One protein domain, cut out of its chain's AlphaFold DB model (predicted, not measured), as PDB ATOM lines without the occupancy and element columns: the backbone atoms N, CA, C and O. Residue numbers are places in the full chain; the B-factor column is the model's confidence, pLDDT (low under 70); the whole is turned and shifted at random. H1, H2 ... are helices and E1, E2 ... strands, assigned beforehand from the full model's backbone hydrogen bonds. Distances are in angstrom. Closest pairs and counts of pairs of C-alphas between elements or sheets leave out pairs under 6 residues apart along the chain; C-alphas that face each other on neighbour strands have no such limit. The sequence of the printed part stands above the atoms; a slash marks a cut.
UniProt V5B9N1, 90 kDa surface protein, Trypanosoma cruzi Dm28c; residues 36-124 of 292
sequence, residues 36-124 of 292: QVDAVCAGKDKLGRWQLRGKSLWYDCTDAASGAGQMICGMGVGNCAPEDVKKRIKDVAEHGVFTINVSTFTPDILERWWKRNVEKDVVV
ATOM      1  N   GLN A  36     -17.290 -44.814  24.085       91.19
ATOM      2  CA  GLN A  36     -17.031 -44.197  22.790       91.19
ATOM      3  C   GLN A  36     -15.955 -43.120  22.909       91.19
ATOM      4  O   GLN A  36     -16.041 -42.241  23.769       91.19
ATOM      5  N   VAL A  37     -14.968 -43.170  22.019       92.75
ATOM      6  CA  VAL A  37     -13.962 -42.114  21.856       92.75
ATOM      7  C   VAL A  37     -13.891 -41.693  20.399       92.75
ATOM      8  O   VAL A  37     -14.082 -42.513  19.503       92.75
ATOM      9  N   ASP A  38     -13.608 -40.419  20.169       93.12
ATOM     10  CA  ASP A  38     -13.401 -39.873  18.835       93.12
ATOM     11  C   ASP A  38     -11.917 -39.964  18.484       93.12
ATOM     12  O   ASP A  38     -11.054 -39.746  19.330       93.12
ATOM     13  N   ALA A  39     -11.594 -40.342  17.255       91.88
ATOM     14  CA  ALA A  39     -10.238 -40.677  16.851       91.88
ATOM     15  C   ALA A  39      -9.924 -40.185  15.440       91.88
ATOM     16  O   ALA A  39     -10.808 -40.065  14.596       91.88
ATOM     17  N   VAL A  40      -8.641 -39.927  15.191       91.12
ATOM     18  CA  VAL A  40      -8.085 -39.564  13.882       91.12
ATOM     19  C   VAL A  40      -6.939 -40.513  13.568       91.12
ATOM     20  O   VAL A  40      -6.141 -40.832  14.449       91.12
ATOM     21  N   CYS A  41      -6.824 -40.951  12.318       88.94
ATOM     22  CA  CYS A  41      -5.724 -41.804  11.864       88.94
ATOM     23  C   CYS A  41      -4.462 -40.990  11.539       88.94
ATOM     24  O   CYS A  41      -4.552 -39.921  10.942       88.94
ATOM     25  N   ALA A  42      -3.280 -41.531  11.855       86.62
ATOM     26  CA  ALA A  42      -1.977 -41.017  11.388       86.62
ATOM     27  C   ALA A  42      -1.268 -41.994  10.431       86.62
ATOM     28  O   ALA A  42      -0.064 -41.905  10.199       86.62
ATOM     29  N   GLY A  43      -2.003 -42.966   9.891       76.75
ATOM     30  CA  GLY A  43      -1.480 -44.018   9.027       76.75
ATOM     31  C   GLY A  43      -2.549 -45.061   8.711       76.75
ATOM     32  O   GLY A  43      -3.726 -44.847   8.989       76.75
ATOM     33  N   LYS A  44      -2.137 -46.197   8.137       72.31
ATOM     34  CA  LYS A  44      -3.054 -47.271   7.703       72.31
ATOM     35  C   LYS A  44      -3.560 -48.155   8.852       72.31
ATOM     36  O   LYS A  44      -4.499 -48.923   8.676       72.31
ATOM     37  N   ASP A  45      -2.906 -48.093  10.004       81.69
ATOM     38  CA  ASP A  45      -3.026 -49.085  11.075       81.69
ATOM     39  C   ASP A  45      -2.888 -48.481  12.482       81.69
ATOM     40  O   ASP A  45      -2.912 -49.207  13.474       81.69
ATOM     41  N   LYS A  46      -2.770 -47.152  12.590       85.44
ATOM     42  CA  LYS A  46      -2.562 -46.452  13.863       85.44
ATOM     43  C   LYS A  46      -3.414 -45.199  13.973       85.44
ATOM     44  O   LYS A  46      -3.552 -44.437  13.011       85.44
ATOM     45  N   LEU A  47      -3.918 -44.965  15.182       90.25
ATOM     46  CA  LEU A  47      -4.490 -43.672  15.526       90.25
ATOM     47  C   LEU A  47      -3.354 -42.654  15.675       90.25
ATOM     48  O   LEU A  47      -2.295 -42.962  16.218       90.25
ATOM     49  N   GLY A  48      -3.579 -41.453  15.162       90.38
ATOM     50  CA  GLY A  48      -2.721 -40.291  15.364       90.38
ATOM     51  C   GLY A  48      -3.054 -39.555  16.644       90.38
ATOM     52  O   GLY A  48      -2.157 -39.181  17.386       90.38
ATOM     53  N   ARG A  49      -4.349 -39.393  16.914       93.06
ATOM     54  CA  ARG A  49      -4.853 -38.762  18.130       93.06
ATOM     55  C   ARG A  49      -6.266 -39.223  18.430       93.06
ATOM     56  O   ARG A  49      -6.985 -39.648  17.523       93.06
ATOM     57  N   TRP A  50      -6.666 -39.118  19.686       93.69
ATOM     58  CA  TRP A  50      -8.021 -39.440  20.114       93.69
ATOM     59  C   TRP A  50      -8.502 -38.522  21.235       93.69
ATOM     60  O   TRP A  50      -7.724 -37.829  21.885       93.69
ATOM     61  N   GLN A  51      -9.811 -38.503  21.436       94.00
ATOM     62  CA  GLN A  51     -10.507 -37.621  22.351       94.00
ATOM     63  C   GLN A  51     -11.625 -38.378  23.060       94.00
ATOM     64  O   GLN A  51     -12.408 -39.103  22.444       94.00
ATOM     65  N   LEU A  52     -11.720 -38.188  24.376       93.50
ATOM     66  CA  LEU A  52     -12.884 -38.640  25.127       93.50
ATOM     67  C   LEU A  52     -14.099 -37.792  24.721       93.50
ATOM     68  O   LEU A  52     -14.032 -36.563  24.748       93.50
ATOM     69  N   ARG A  53     -15.210 -38.435  24.349       89.38
ATOM     70  CA  ARG A  53     -16.381 -37.733  23.811       89.38
ATOM     71  C   ARG A  53     -16.892 -36.665  24.788       89.38
ATOM     72  O   ARG A  53     -17.015 -36.908  25.987       89.38
ATOM     73  N   GLY A  54     -17.178 -35.471  24.271       88.00
ATOM     74  CA  GLY A  54     -17.609 -34.322  25.078       88.00
ATOM     75  C   GLY A  54     -16.473 -33.574  25.789       88.00
ATOM     76  O   GLY A  54     -16.732 -32.575  26.460       88.00
ATOM     77  N   LYS A  55     -15.218 -34.012  25.640       90.88
ATOM     78  CA  LYS A  55     -14.035 -33.218  25.994       90.88
ATOM     79  C   LYS A  55     -13.564 -32.431  24.774       90.88
ATOM     80  O   LYS A  55     -13.850 -32.812  23.650       90.88
ATOM     81  N   SER A  56     -12.856 -31.328  25.010       89.38
ATOM     82  CA  SER A  56     -12.253 -30.494  23.958       89.38
ATOM     83  C   SER A  56     -10.774 -30.806  23.714       89.38
ATOM     84  O   SER A  56     -10.253 -30.512  22.640       89.38
ATOM     85  N   LEU A  57     -10.101 -31.423  24.689       93.12
ATOM     86  CA  LEU A  57      -8.691 -31.798  24.593       93.12
ATOM     87  C   LEU A  57      -8.510 -33.063  23.748       93.12
ATOM     88  O   LEU A  57      -9.362 -33.953  23.766       93.12
ATOM     89  N   TRP A  58      -7.393 -33.135  23.035       92.75
ATOM     90  CA  TRP A  58      -6.964 -34.309  22.283       92.75
ATOM     91  C   TRP A  58      -5.742 -34.913  22.963       92.75
ATOM     92  O   TRP A  58      -4.906 -34.186  23.491       92.75
ATOM     93  N   TYR A  59      -5.665 -36.236  22.962       92.50
ATOM     94  CA  TYR A  59      -4.464 -36.969  23.318       92.50
ATOM     95  C   TYR A  59      -3.766 -37.400  22.033       92.50
ATOM     96  O   TYR A  59      -4.358 -38.130  21.228       92.50
ATOM     97  N   ASP A  60      -2.524 -36.968  21.852       92.94
ATOM     98  CA  ASP A  60      -1.730 -37.341  20.694       92.94
ATOM     99  C   ASP A  60      -1.046 -38.688  20.943       92.94
ATOM    100  O   ASP A  60      -0.407 -38.941  21.960       92.94
ATOM    101  N   CYS A  61      -1.170 -39.604  19.987       90.44
ATOM    102  CA  CYS A  61      -0.604 -40.948  20.098       90.44
ATOM    103  C   CYS A  61       0.924 -40.984  19.976       90.44
ATOM    104  O   CYS A  61       1.531 -42.036  20.182       90.44
ATOM    105  N   THR A  62       1.543 -39.850  19.645       84.75
ATOM    106  CA  THR A  62       2.987 -39.632  19.756       84.75
ATOM    107  C   THR A  62       3.438 -39.446  21.200       84.75
ATOM    108  O   THR A  62       4.614 -39.669  21.492       84.75
ATOM    109  N   ASP A  63       2.526 -39.080  22.104       75.12
ATOM    110  CA  ASP A  63       2.848 -38.859  23.505       75.12
ATOM    111  C   ASP A  63       3.093 -40.201  24.202       75.12
ATOM    112  O   ASP A  63       2.357 -41.181  24.043       75.12
ATOM    113  N   ALA A  64       4.172 -40.262  24.978       56.50
ATOM    114  CA  ALA A  64       4.733 -41.488  25.539       56.50
ATOM    115  C   ALA A  64       3.958 -42.047  26.755       56.50
ATOM    116  O   ALA A  64       4.567 -42.611  27.671       56.50
ATOM    117  N   ALA A  65       2.630 -41.905  26.822       62.81
ATOM    118  CA  ALA A  65       1.874 -42.381  27.977       62.81
ATOM    119  C   ALA A  65       1.539 -43.877  27.868       62.81
ATOM    120  O   ALA A  65       0.827 -44.343  26.978       62.81
ATOM    121  N   SER A  66       2.035 -44.641  28.841       78.06
ATOM    122  CA  SER A  66       1.689 -46.053  29.035       78.06
ATOM    123  C   SER A  66       0.227 -46.254  29.478       78.06
ATOM    124  O   SER A  66      -0.440 -45.347  29.989       78.06
ATOM    125  N   GLY A  67      -0.277 -47.480  29.327       86.69
ATOM    126  CA  GLY A  67      -1.605 -47.863  29.808       86.69
ATOM    127  C   GLY A  67      -2.712 -47.568  28.796       86.69
ATOM    128  O   GLY A  67      -2.624 -48.005  27.650       86.69
ATOM    129  N   ALA A  68      -3.774 -46.876  29.226       88.94
ATOM    130  CA  ALA A  68      -4.990 -46.726  28.423       88.94
ATOM    131  C   ALA A  68      -4.760 -45.971  27.107       88.94
ATOM    132  O   ALA A  68      -5.209 -46.441  26.064       88.94
ATOM    133  N   GLY A  69      -4.001 -44.869  27.136       89.12
ATOM    134  CA  GLY A  69      -3.656 -44.107  25.932       89.12
ATOM    135  C   GLY A  69      -2.936 -44.954  24.887       89.12
ATOM    136  O   GLY A  69      -3.393 -45.035  23.751       89.12
ATOM    137  N   GLN A  70      -1.881 -45.670  25.288       89.50
ATOM    138  CA  GLN A  70      -1.142 -46.558  24.389       89.50
ATOM    139  C   GLN A  70      -2.021 -47.663  23.787       89.50
ATOM    140  O   GLN A  70      -1.908 -47.953  22.596       89.50
ATOM    141  N   MET A  71      -2.896 -48.278  24.591       90.44
ATOM    142  CA  MET A  71      -3.790 -49.325  24.092       90.44
ATOM    143  C   MET A  71      -4.772 -48.774  23.060       90.44
ATOM    144  O   MET A  71      -4.897 -49.365  21.990       90.44
ATOM    145  N   ILE A  72      -5.404 -47.628  23.335       91.56
ATOM    146  CA  ILE A  72      -6.344 -46.985  22.406       91.56
ATOM    147  C   ILE A  72      -5.628 -46.582  21.115       91.56
ATOM    148  O   ILE A  72      -6.114 -46.886  20.030       91.56
ATOM    149  N   CYS A  73      -4.426 -46.011  21.202       91.25
ATOM    150  CA  CYS A  73      -3.619 -45.670  20.030       91.25
ATOM    151  C   CYS A  73      -3.282 -46.881  19.141       91.25
ATOM    152  O   CYS A  73      -3.178 -46.754  17.917       91.25
ATOM    153  N   GLY A  74      -3.167 -48.068  19.744       88.50
ATOM    154  CA  GLY A  74      -2.990 -49.340  19.045       88.50
ATOM    155  C   GLY A  74      -4.251 -49.880  18.361       88.50
ATOM    156  O   GLY A  74      -4.142 -50.764  17.515       88.50
ATOM    157  N   MET A  75      -5.440 -49.340  18.653       89.31
ATOM    158  CA  MET A  75      -6.711 -49.773  18.046       89.31
ATOM    159  C   MET A  75      -6.900 -49.271  16.604       89.31
ATOM    160  O   MET A  75      -7.997 -49.362  16.059       89.31
ATOM    161  N   GLY A  76      -5.855 -48.743  15.959       82.69
ATOM    162  CA  GLY A  76      -5.913 -48.309  14.562       82.69
ATOM    163  C   GLY A  76      -6.053 -49.462  13.560       82.69
ATOM    164  O   GLY A  76      -6.580 -49.255  12.467       82.69
ATOM    165  N   VAL A  77      -5.645 -50.685  13.910       78.81
ATOM    166  CA  VAL A  77      -5.778 -51.855  13.027       78.81
ATOM    167  C   VAL A  77      -7.261 -52.155  12.781       78.81
ATOM    168  O   VAL A  77      -8.020 -52.376  13.718       78.81
ATOM    169  N   GLY A  78      -7.681 -52.141  11.513       74.50
ATOM    170  CA  GLY A  78      -9.082 -52.332  11.103       74.50
ATOM    171  C   GLY A  78      -9.967 -51.085  11.223       74.50
ATOM    172  O   GLY A  78     -11.006 -51.021  10.581       74.50
ATOM    173  N   ASN A  79      -9.546 -50.065  11.975       79.50
ATOM    174  CA  ASN A  79     -10.247 -48.779  12.053       79.50
ATOM    175  C   ASN A  79      -9.662 -47.723  11.100       79.50
ATOM    176  O   ASN A  79     -10.391 -46.866  10.613       79.50
ATOM    177  N   CYS A  80      -8.360 -47.811  10.813       80.44
ATOM    178  CA  CYS A  80      -7.613 -46.879   9.966       80.44
ATOM    179  C   CYS A  80      -7.232 -47.443   8.592       80.44
ATOM    180  O   CYS A  80      -6.455 -46.822   7.860       80.44
ATOM    181  N   ALA A  81      -7.767 -48.608   8.216       75.94
ATOM    182  CA  ALA A  81      -7.481 -49.198   6.916       75.94
ATOM    183  C   ALA A  81      -7.962 -48.264   5.785       75.94
ATOM    184  O   ALA A  81      -9.033 -47.668   5.891       75.94
ATOM    185  N   PRO A  82      -7.203 -48.127   4.682       63.16
ATOM    186  CA  PRO A  82      -7.447 -47.104   3.666       63.16
ATOM    187  C   PRO A  82      -8.822 -47.213   2.995       63.16
ATOM    188  O   PRO A  82      -9.402 -46.185   2.659       63.16
ATOM    189  N   GLU A  83      -9.375 -48.419   2.843       64.62
ATOM    190  CA  GLU A  83     -10.728 -48.609   2.299       64.62
ATOM    191  C   GLU A  83     -11.820 -48.162   3.284       64.62
ATOM    192  O   GLU A  83     -12.796 -47.526   2.884       64.62
ATOM    193  N   ASP A  84     -11.635 -48.421   4.579       61.47
ATOM    194  CA  ASP A  84     -12.588 -48.046   5.629       61.47
ATOM    195  C   ASP A  84     -12.532 -46.546   5.933       61.47
ATOM    196  O   ASP A  84     -13.566 -45.902   6.098       61.47
ATOM    197  N   VAL A  85     -11.333 -45.962   5.912       61.50
ATOM    198  CA  VAL A  85     -11.116 -44.516   6.022       61.50
ATOM    199  C   VAL A  85     -11.708 -43.797   4.811       61.50
ATOM    200  O   VAL A  85     -12.415 -42.809   4.973       61.50
ATOM    201  N   LYS A  86     -11.513 -44.314   3.591       60.47
ATOM    202  CA  LYS A  86     -12.076 -43.724   2.366       60.47
ATOM    203  C   LYS A  86     -13.604 -43.803   2.319       60.47
ATOM    204  O   LYS A  86     -14.229 -42.871   1.818       60.47
ATOM    205  N   LYS A  87     -14.209 -44.875   2.845       63.00
ATOM    206  CA  LYS A  87     -15.668 -44.962   3.029       63.00
ATOM    207  C   LYS A  87     -16.165 -43.954   4.068       63.00
ATOM    208  O   LYS A  87     -17.104 -43.225   3.786       63.00
ATOM    209  N   ARG A  88     -15.504 -43.845   5.227       61.25
ATOM    210  CA  ARG A  88     -15.920 -42.929   6.306       61.25
ATOM    211  C   ARG A  88     -15.737 -41.451   5.956       61.25
ATOM    212  O   ARG A  88     -16.621 -40.664   6.256       61.25
ATOM    213  N   ILE A  89     -14.648 -41.085   5.276       60.88
ATOM    214  CA  ILE A  89     -14.395 -39.703   4.825       60.88
ATOM    215  C   ILE A  89     -15.424 -39.256   3.778       60.88
ATOM    216  O   ILE A  89     -15.749 -38.075   3.711       60.88
ATOM    217  N   LYS A  90     -15.958 -40.179   2.963       57.50
ATOM    218  CA  LYS A  90     -17.022 -39.847   2.004       57.50
ATOM    219  C   LYS A  90     -18.353 -39.504   2.676       57.50
ATOM    220  O   LYS A  90     -19.077 -38.679   2.130       57.50
ATOM    221  N   ASP A  91     -18.644 -40.103   3.831       56.25
ATOM    222  CA  ASP A  91     -19.943 -39.970   4.500       56.25
ATOM    223  C   ASP A  91     -19.922 -39.024   5.720       56.25
ATOM    224  O   ASP A  91     -20.978 -38.538   6.124       56.25
ATOM    225  N   VAL A  92     -18.759 -38.729   6.323       48.34
ATOM    226  CA  VAL A  92     -18.654 -37.913   7.547       48.34
ATOM    227  C   VAL A  92     -17.418 -36.999   7.529       48.34
ATOM    228  O   VAL A  92     -16.290 -37.475   7.603       48.34
ATOM    229  N   ALA A  93     -17.701 -35.690   7.491       44.84
ATOM    230  CA  ALA A  93     -16.921 -34.506   7.886       44.84
ATOM    231  C   ALA A  93     -15.412 -34.422   7.537       44.84
ATOM    232  O   ALA A  93     -14.602 -35.288   7.858       44.84
ATOM    233  N   GLU A  94     -15.031 -33.260   6.994       46.88
ATOM    234  CA  GLU A  94     -13.757 -32.850   6.366       46.88
ATOM    235  C   GLU A  94     -12.432 -33.076   7.133       46.88
ATOM    236  O   GLU A  94     -11.376 -32.647   6.668       46.88
ATOM    237  N   HIS A  95     -12.410 -33.768   8.272       53.97
ATOM    238  CA  HIS A  95     -11.205 -33.922   9.098       53.97
ATOM    239  C   HIS A  95     -10.882 -35.362   9.523       53.97
ATOM    240  O   HIS A  95      -9.968 -35.564  10.321       53.97
ATOM    241  N   GLY A  96     -11.587 -36.372   8.993       72.19
ATOM    242  CA  GLY A  96     -11.241 -37.781   9.231       72.19
ATOM    243  C   GLY A  96     -11.363 -38.213  10.697       72.19
ATOM    244  O   GLY A  96     -10.667 -39.137  11.123       72.19
ATOM    245  N   VAL A  97     -12.219 -37.527  11.465       85.38
ATOM    246  CA  VAL A  97     -12.561 -37.878  12.846       85.38
ATOM    247  C   VAL A  97     -13.686 -38.908  12.823       85.38
ATOM    248  O   VAL A  97     -14.718 -38.688  12.193       85.38
ATOM    249  N   PHE A  98     -13.510 -40.024  13.521       86.38
ATOM    250  CA  PHE A  98     -14.519 -41.074  13.634       86.38
ATOM    251  C   PHE A  98     -14.576 -41.627  15.052       86.38
ATOM    252  O   PHE A  98     -13.589 -41.614  15.782       86.38
ATOM    253  N   THR A  99     -15.731 -42.164  15.426       90.00
ATOM    254  CA  THR A  99     -15.921 -42.766  16.743       90.00
ATOM    255  C   THR A  99     -15.495 -44.236  16.736       90.00
ATOM    256  O   THR A  99     -15.814 -44.988  15.807       90.00
ATOM    257  N   ILE A 100     -14.792 -44.658  17.786       90.31
ATOM    258  CA  ILE A 100     -14.475 -46.058  18.078       90.31
ATOM    259  C   ILE A 100     -15.037 -46.462  19.439       90.31
ATOM    260  O   ILE A 100     -15.109 -45.663  20.373       90.31
ATOM    261  N   ASN A 101     -15.410 -47.733  19.544       91.00
ATOM    262  CA  ASN A 101     -15.902 -48.339  20.772       91.00
ATOM    263  C   ASN A 101     -14.735 -48.995  21.521       91.00
ATOM    264  O   ASN A 101     -14.085 -49.901  20.998       91.00
ATOM    265  N   VAL A 102     -14.492 -48.561  22.755       89.56
ATOM    266  CA  VAL A 102     -13.449 -49.084  23.642       89.56
ATOM    267  C   VAL A 102     -14.112 -49.880  24.761       89.56
ATOM    268  O   VAL A 102     -14.706 -49.313  25.673       89.56
ATOM    269  N   SER A 103     -14.014 -51.207  24.699       89.31
ATOM    270  CA  SER A 103     -14.562 -52.123  25.715       89.31
ATOM    271  C   SER A 103     -13.516 -52.620  26.716       89.31
ATOM    272  O   SER A 103     -13.857 -53.227  27.725       89.31
ATOM    273  N   THR A 104     -12.229 -52.368  26.456       86.94
ATOM    274  CA  THR A 104     -11.117 -52.856  27.288       86.94
ATOM    275  C   THR A 104     -11.063 -52.186  28.662       86.94
ATOM    276  O   THR A 104     -10.523 -52.759  29.607       86.94
ATOM    277  N   PHE A 105     -11.613 -50.979  28.786       86.50
ATOM    278  CA  PHE A 105     -11.610 -50.202  30.020       86.50
ATOM    279  C   PHE A 105     -13.035 -49.855  30.418       86.50
ATOM    280  O   PHE A 105     -13.843 -49.488  29.567       86.50
ATOM    281  N   THR A 106     -13.322 -49.907  31.718       87.88
ATOM    282  CA  THR A 106     -14.562 -49.321  32.227       87.88
ATOM    283  C   THR A 106     -14.523 -47.796  32.062       87.88
ATOM    284  O   THR A 106     -13.430 -47.210  32.149       87.88
ATOM    285  N   PRO A 107     -15.681 -47.133  31.878       88.69
ATOM    286  CA  PRO A 107     -15.749 -45.677  31.732       88.69
ATOM    287  C   PRO A 107     -14.977 -44.924  32.833       88.69
ATOM    288  O   PRO A 107     -14.162 -44.047  32.542       88.69
ATOM    289  N   ASP A 108     -15.117 -45.357  34.090       88.69
ATOM    290  CA  ASP A 108     -14.453 -44.750  35.254       88.69
ATOM    291  C   ASP A 108     -12.922 -44.864  35.235       88.69
ATOM    292  O   ASP A 108     -12.203 -44.038  35.814       88.69
ATOM    293  N   ILE A 109     -12.379 -45.934  34.647       90.38
ATOM    294  CA  ILE A 109     -10.928 -46.097  34.502       90.38
ATOM    295  C   ILE A 109     -10.421 -45.126  33.441       90.38
ATOM    296  O   ILE A 109      -9.424 -44.438  33.681       90.38
ATOM    297  N   LEU A 110     -11.122 -45.041  32.308       91.62
ATOM    298  CA  LEU A 110     -10.729 -44.180  31.203       91.62
ATOM    299  C   LEU A 110     -10.809 -42.698  31.588       91.62
ATOM    300  O   LEU A 110      -9.862 -41.952  31.343       91.62
ATOM    301  N   GLU A 111     -11.868 -42.282  32.286       92.00
ATOM    302  CA  GLU A 111     -12.023 -40.898  32.741       92.00
ATOM    303  C   GLU A 111     -10.944 -40.503  33.764       92.00
ATOM    304  O   GLU A 111     -10.350 -39.424  33.682       92.00
ATOM    305  N   ARG A 112     -10.624 -41.388  34.720       91.56
ATOM    306  CA  ARG A 112      -9.544 -41.131  35.689       91.56
ATOM    307  C   ARG A 112      -8.177 -41.067  35.024       91.56
ATOM    308  O   ARG A 112      -7.342 -40.273  35.457       91.56
ATOM    309  N   TRP A 113      -7.926 -41.896  34.012       92.81
ATOM    310  CA  TRP A 113      -6.690 -41.826  33.236       92.81
ATOM    311  C   TRP A 113      -6.611 -40.501  32.467       92.81
ATOM    312  O   TRP A 113      -5.586 -39.825  32.547       92.81
ATOM    313  N   TRP A 114      -7.704 -40.081  31.826       92.88
ATOM    314  CA  TRP A 114      -7.786 -38.824  31.079       92.88
ATOM    315  C   TRP A 114      -7.458 -37.606  31.950       92.88
ATOM    316  O   TRP A 114      -6.582 -36.809  31.612       92.88
ATOM    317  N   LYS A 115      -8.074 -37.515  33.135       92.00
ATOM    318  CA  LYS A 115      -7.810 -36.441  34.111       92.00
ATOM    319  C   LYS A 115      -6.332 -36.338  34.499       92.00
ATOM    320  O   LYS A 115      -5.815 -35.248  34.714       92.00
ATOM    321  N   ARG A 116      -5.636 -37.475  34.617       89.50
ATOM    322  CA  ARG A 116      -4.239 -37.512  35.077       89.50
ATOM    323  C   ARG A 116      -3.212 -37.233  33.990       89.50
ATOM    324  O   ARG A 116      -2.141 -36.758  34.346       89.50
ATOM    325  N   ASN A 117      -3.510 -37.585  32.742       89.19
ATOM    326  CA  ASN A 117      -2.528 -37.561  31.653       89.19
ATOM    327  C   ASN A 117      -2.812 -36.482  30.609       89.19
ATOM    328  O   ASN A 117      -1.887 -36.043  29.957       89.19
ATOM    329  N   VAL A 118      -4.063 -36.048  30.445       88.81
ATOM    330  CA  VAL A 118      -4.422 -35.058  29.415       88.81
ATOM    331  C   VAL A 118      -4.773 -33.723  30.053       88.81
ATOM    332  O   VAL A 118      -4.228 -32.687  29.694       88.81
ATOM    333  N   GLU A 119      -5.649 -33.731  31.062       88.31
ATOM    334  CA  GLU A 119      -6.056 -32.486  31.731       88.31
ATOM    335  C   GLU A 119      -4.943 -31.918  32.632       88.31
ATOM    336  O   GLU A 119      -4.848 -30.706  32.817       88.31
ATOM    337  N   LYS A 120      -4.066 -32.775  33.170       76.12
ATOM    338  CA  LYS A 120      -2.967 -32.355  34.052       76.12
ATOM    339  C   LYS A 120      -1.873 -31.576  33.313       76.12
ATOM    340  O   LYS A 120      -1.335 -30.623  33.877       76.12
ATOM    341  N   ASP A 121      -1.571 -31.949  32.075       59.59
ATOM    342  CA  ASP A 121      -0.478 -31.339  31.308       59.59
ATOM    343  C   ASP A 121      -0.809 -29.901  30.883       59.59
ATOM    344  O   ASP A 121       0.070 -29.037  30.860       59.59
ATOM    345  N   VAL A 122      -2.096 -29.585  30.709       57.28
ATOM    346  CA  VAL A 122      -2.563 -28.210  30.467       57.28
ATOM    347  C   VAL A 122      -2.285 -27.300  31.667       57.28
ATOM    348  O   VAL A 122      -1.915 -26.141  31.482       57.28
ATOM    349  N   VAL A 123      -2.404 -27.808  32.899       53.31
ATOM    350  CA  VAL A 123      -2.175 -27.020  34.126       53.31
ATOM    351  C   VAL A 123      -0.688 -26.714  34.340       53.31
ATOM    352  O   VAL A 123      -0.348 -25.662  34.876       53.31
ATOM    353  N   VAL A 124       0.218 -27.587  33.888       51.66
ATOM    354  CA  VAL A 124       1.669 -27.338  33.976       51.66
ATOM    355  C   VAL A 124       2.132 -26.353  32.898       51.66
ATOM    356  O   VAL A 124       2.966 -25.495  33.176       51.66
TER     357      VAL A 124
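Overview. This is residues 36 to 124 of the 292 residues of the protein "90 kDa surface protein" of Trypanosoma cruzi Dm28c (UniProt V5B9N1). A small, strongly twisted sheet of three strands has helix H1 packed slantwise on one face, with H2 near one end of the long axis and H3 and H4 at the other. The long link between E2 and H1 folds back so that its residues 59 to 60 pair beside E2. The printed part has 89 residues, with four named helices and three named strands in the order E1 E2 H1 H2 E3 H3 H4. The sheet runs E2 E1 E3, antiparallel throughout, and the class is mixed, helices and strands. The whole is compact, with a radius of gyration of the C-alphas of 12.9 A, yet elongated, spanning 37 by 23 by 22 A.

Arrangement. E1, residues 36 to 41, is the inner strand. E2, residues 47 to 52, is an edge strand and forms a hairpin with E1, at 155 degrees between directions; N 38 and O 51 are 2.9 A apart, N 51 and O 38 2.7 A, within hydrogen-bond range. Residues 49 to 50 of E2 also pair antiparallel with residues 59 to 60. H1, residues 68 to 76, is on the sheet at a height of 7.9 A, over E1 and slantwise to the strands, at 53 degrees to E1 on the local plane. The closest C-alphas of H1 and E2 are those of Gly 76 and Leu 47, 4.9 A apart. H2, residues 82 to 91, is apart from H1; its closest C-alpha to E3, residues 97 to 102, is that of Arg 88, 7.7 A from that of Phe 98. The arrangement is two layers, helices on one face of a sheet: H1 and H2 on E2 E1 E3. E3, the other edge strand, is antiparallel to E1 at 131 degrees, with N 39 and O 98 2.8 A apart. H3, residues 107 to 117, only grazes the sheet; it is close to H1 but not clearly touching, about perpendicular at 74 degrees, with the C-alphas of Leu 110 and Ala 68 closest at 6.9 A. H4, residues 119 to 124, is not on the sheet and meets H3 only through their link. Every O i to N i+4 pair is within hydrogen-bond range in H2 and H3, against 4 of 5 in H1 and 1 of 2 in H4.

Along the chain. E1 begins at C-alpha 36, (-17.031, -44.197, 22.790), and is 15.9 A long; E2 is 13.7 A and E3 15.6 A. H1 is 14.0 A long, starting at C-alpha 68, (-4.990, -46.726, 28.423); H2 is 14.4 A, H3 15.5 A and H4 9.6 A. H4 ends at C-alpha 124, (1.669, -27.338, 33.976).

Size, cuts and confidence. The C-alphas farthest apart, those of Glu 83 and Val 124, are 40.1 A apart. The printed part has no cut, and its one long link is E2 to H1, residues 53 to 67. The mean pLDDT of the printed part is 80.8; residues 64 to 65, 82 to 95 and 121 to 124 are under 70.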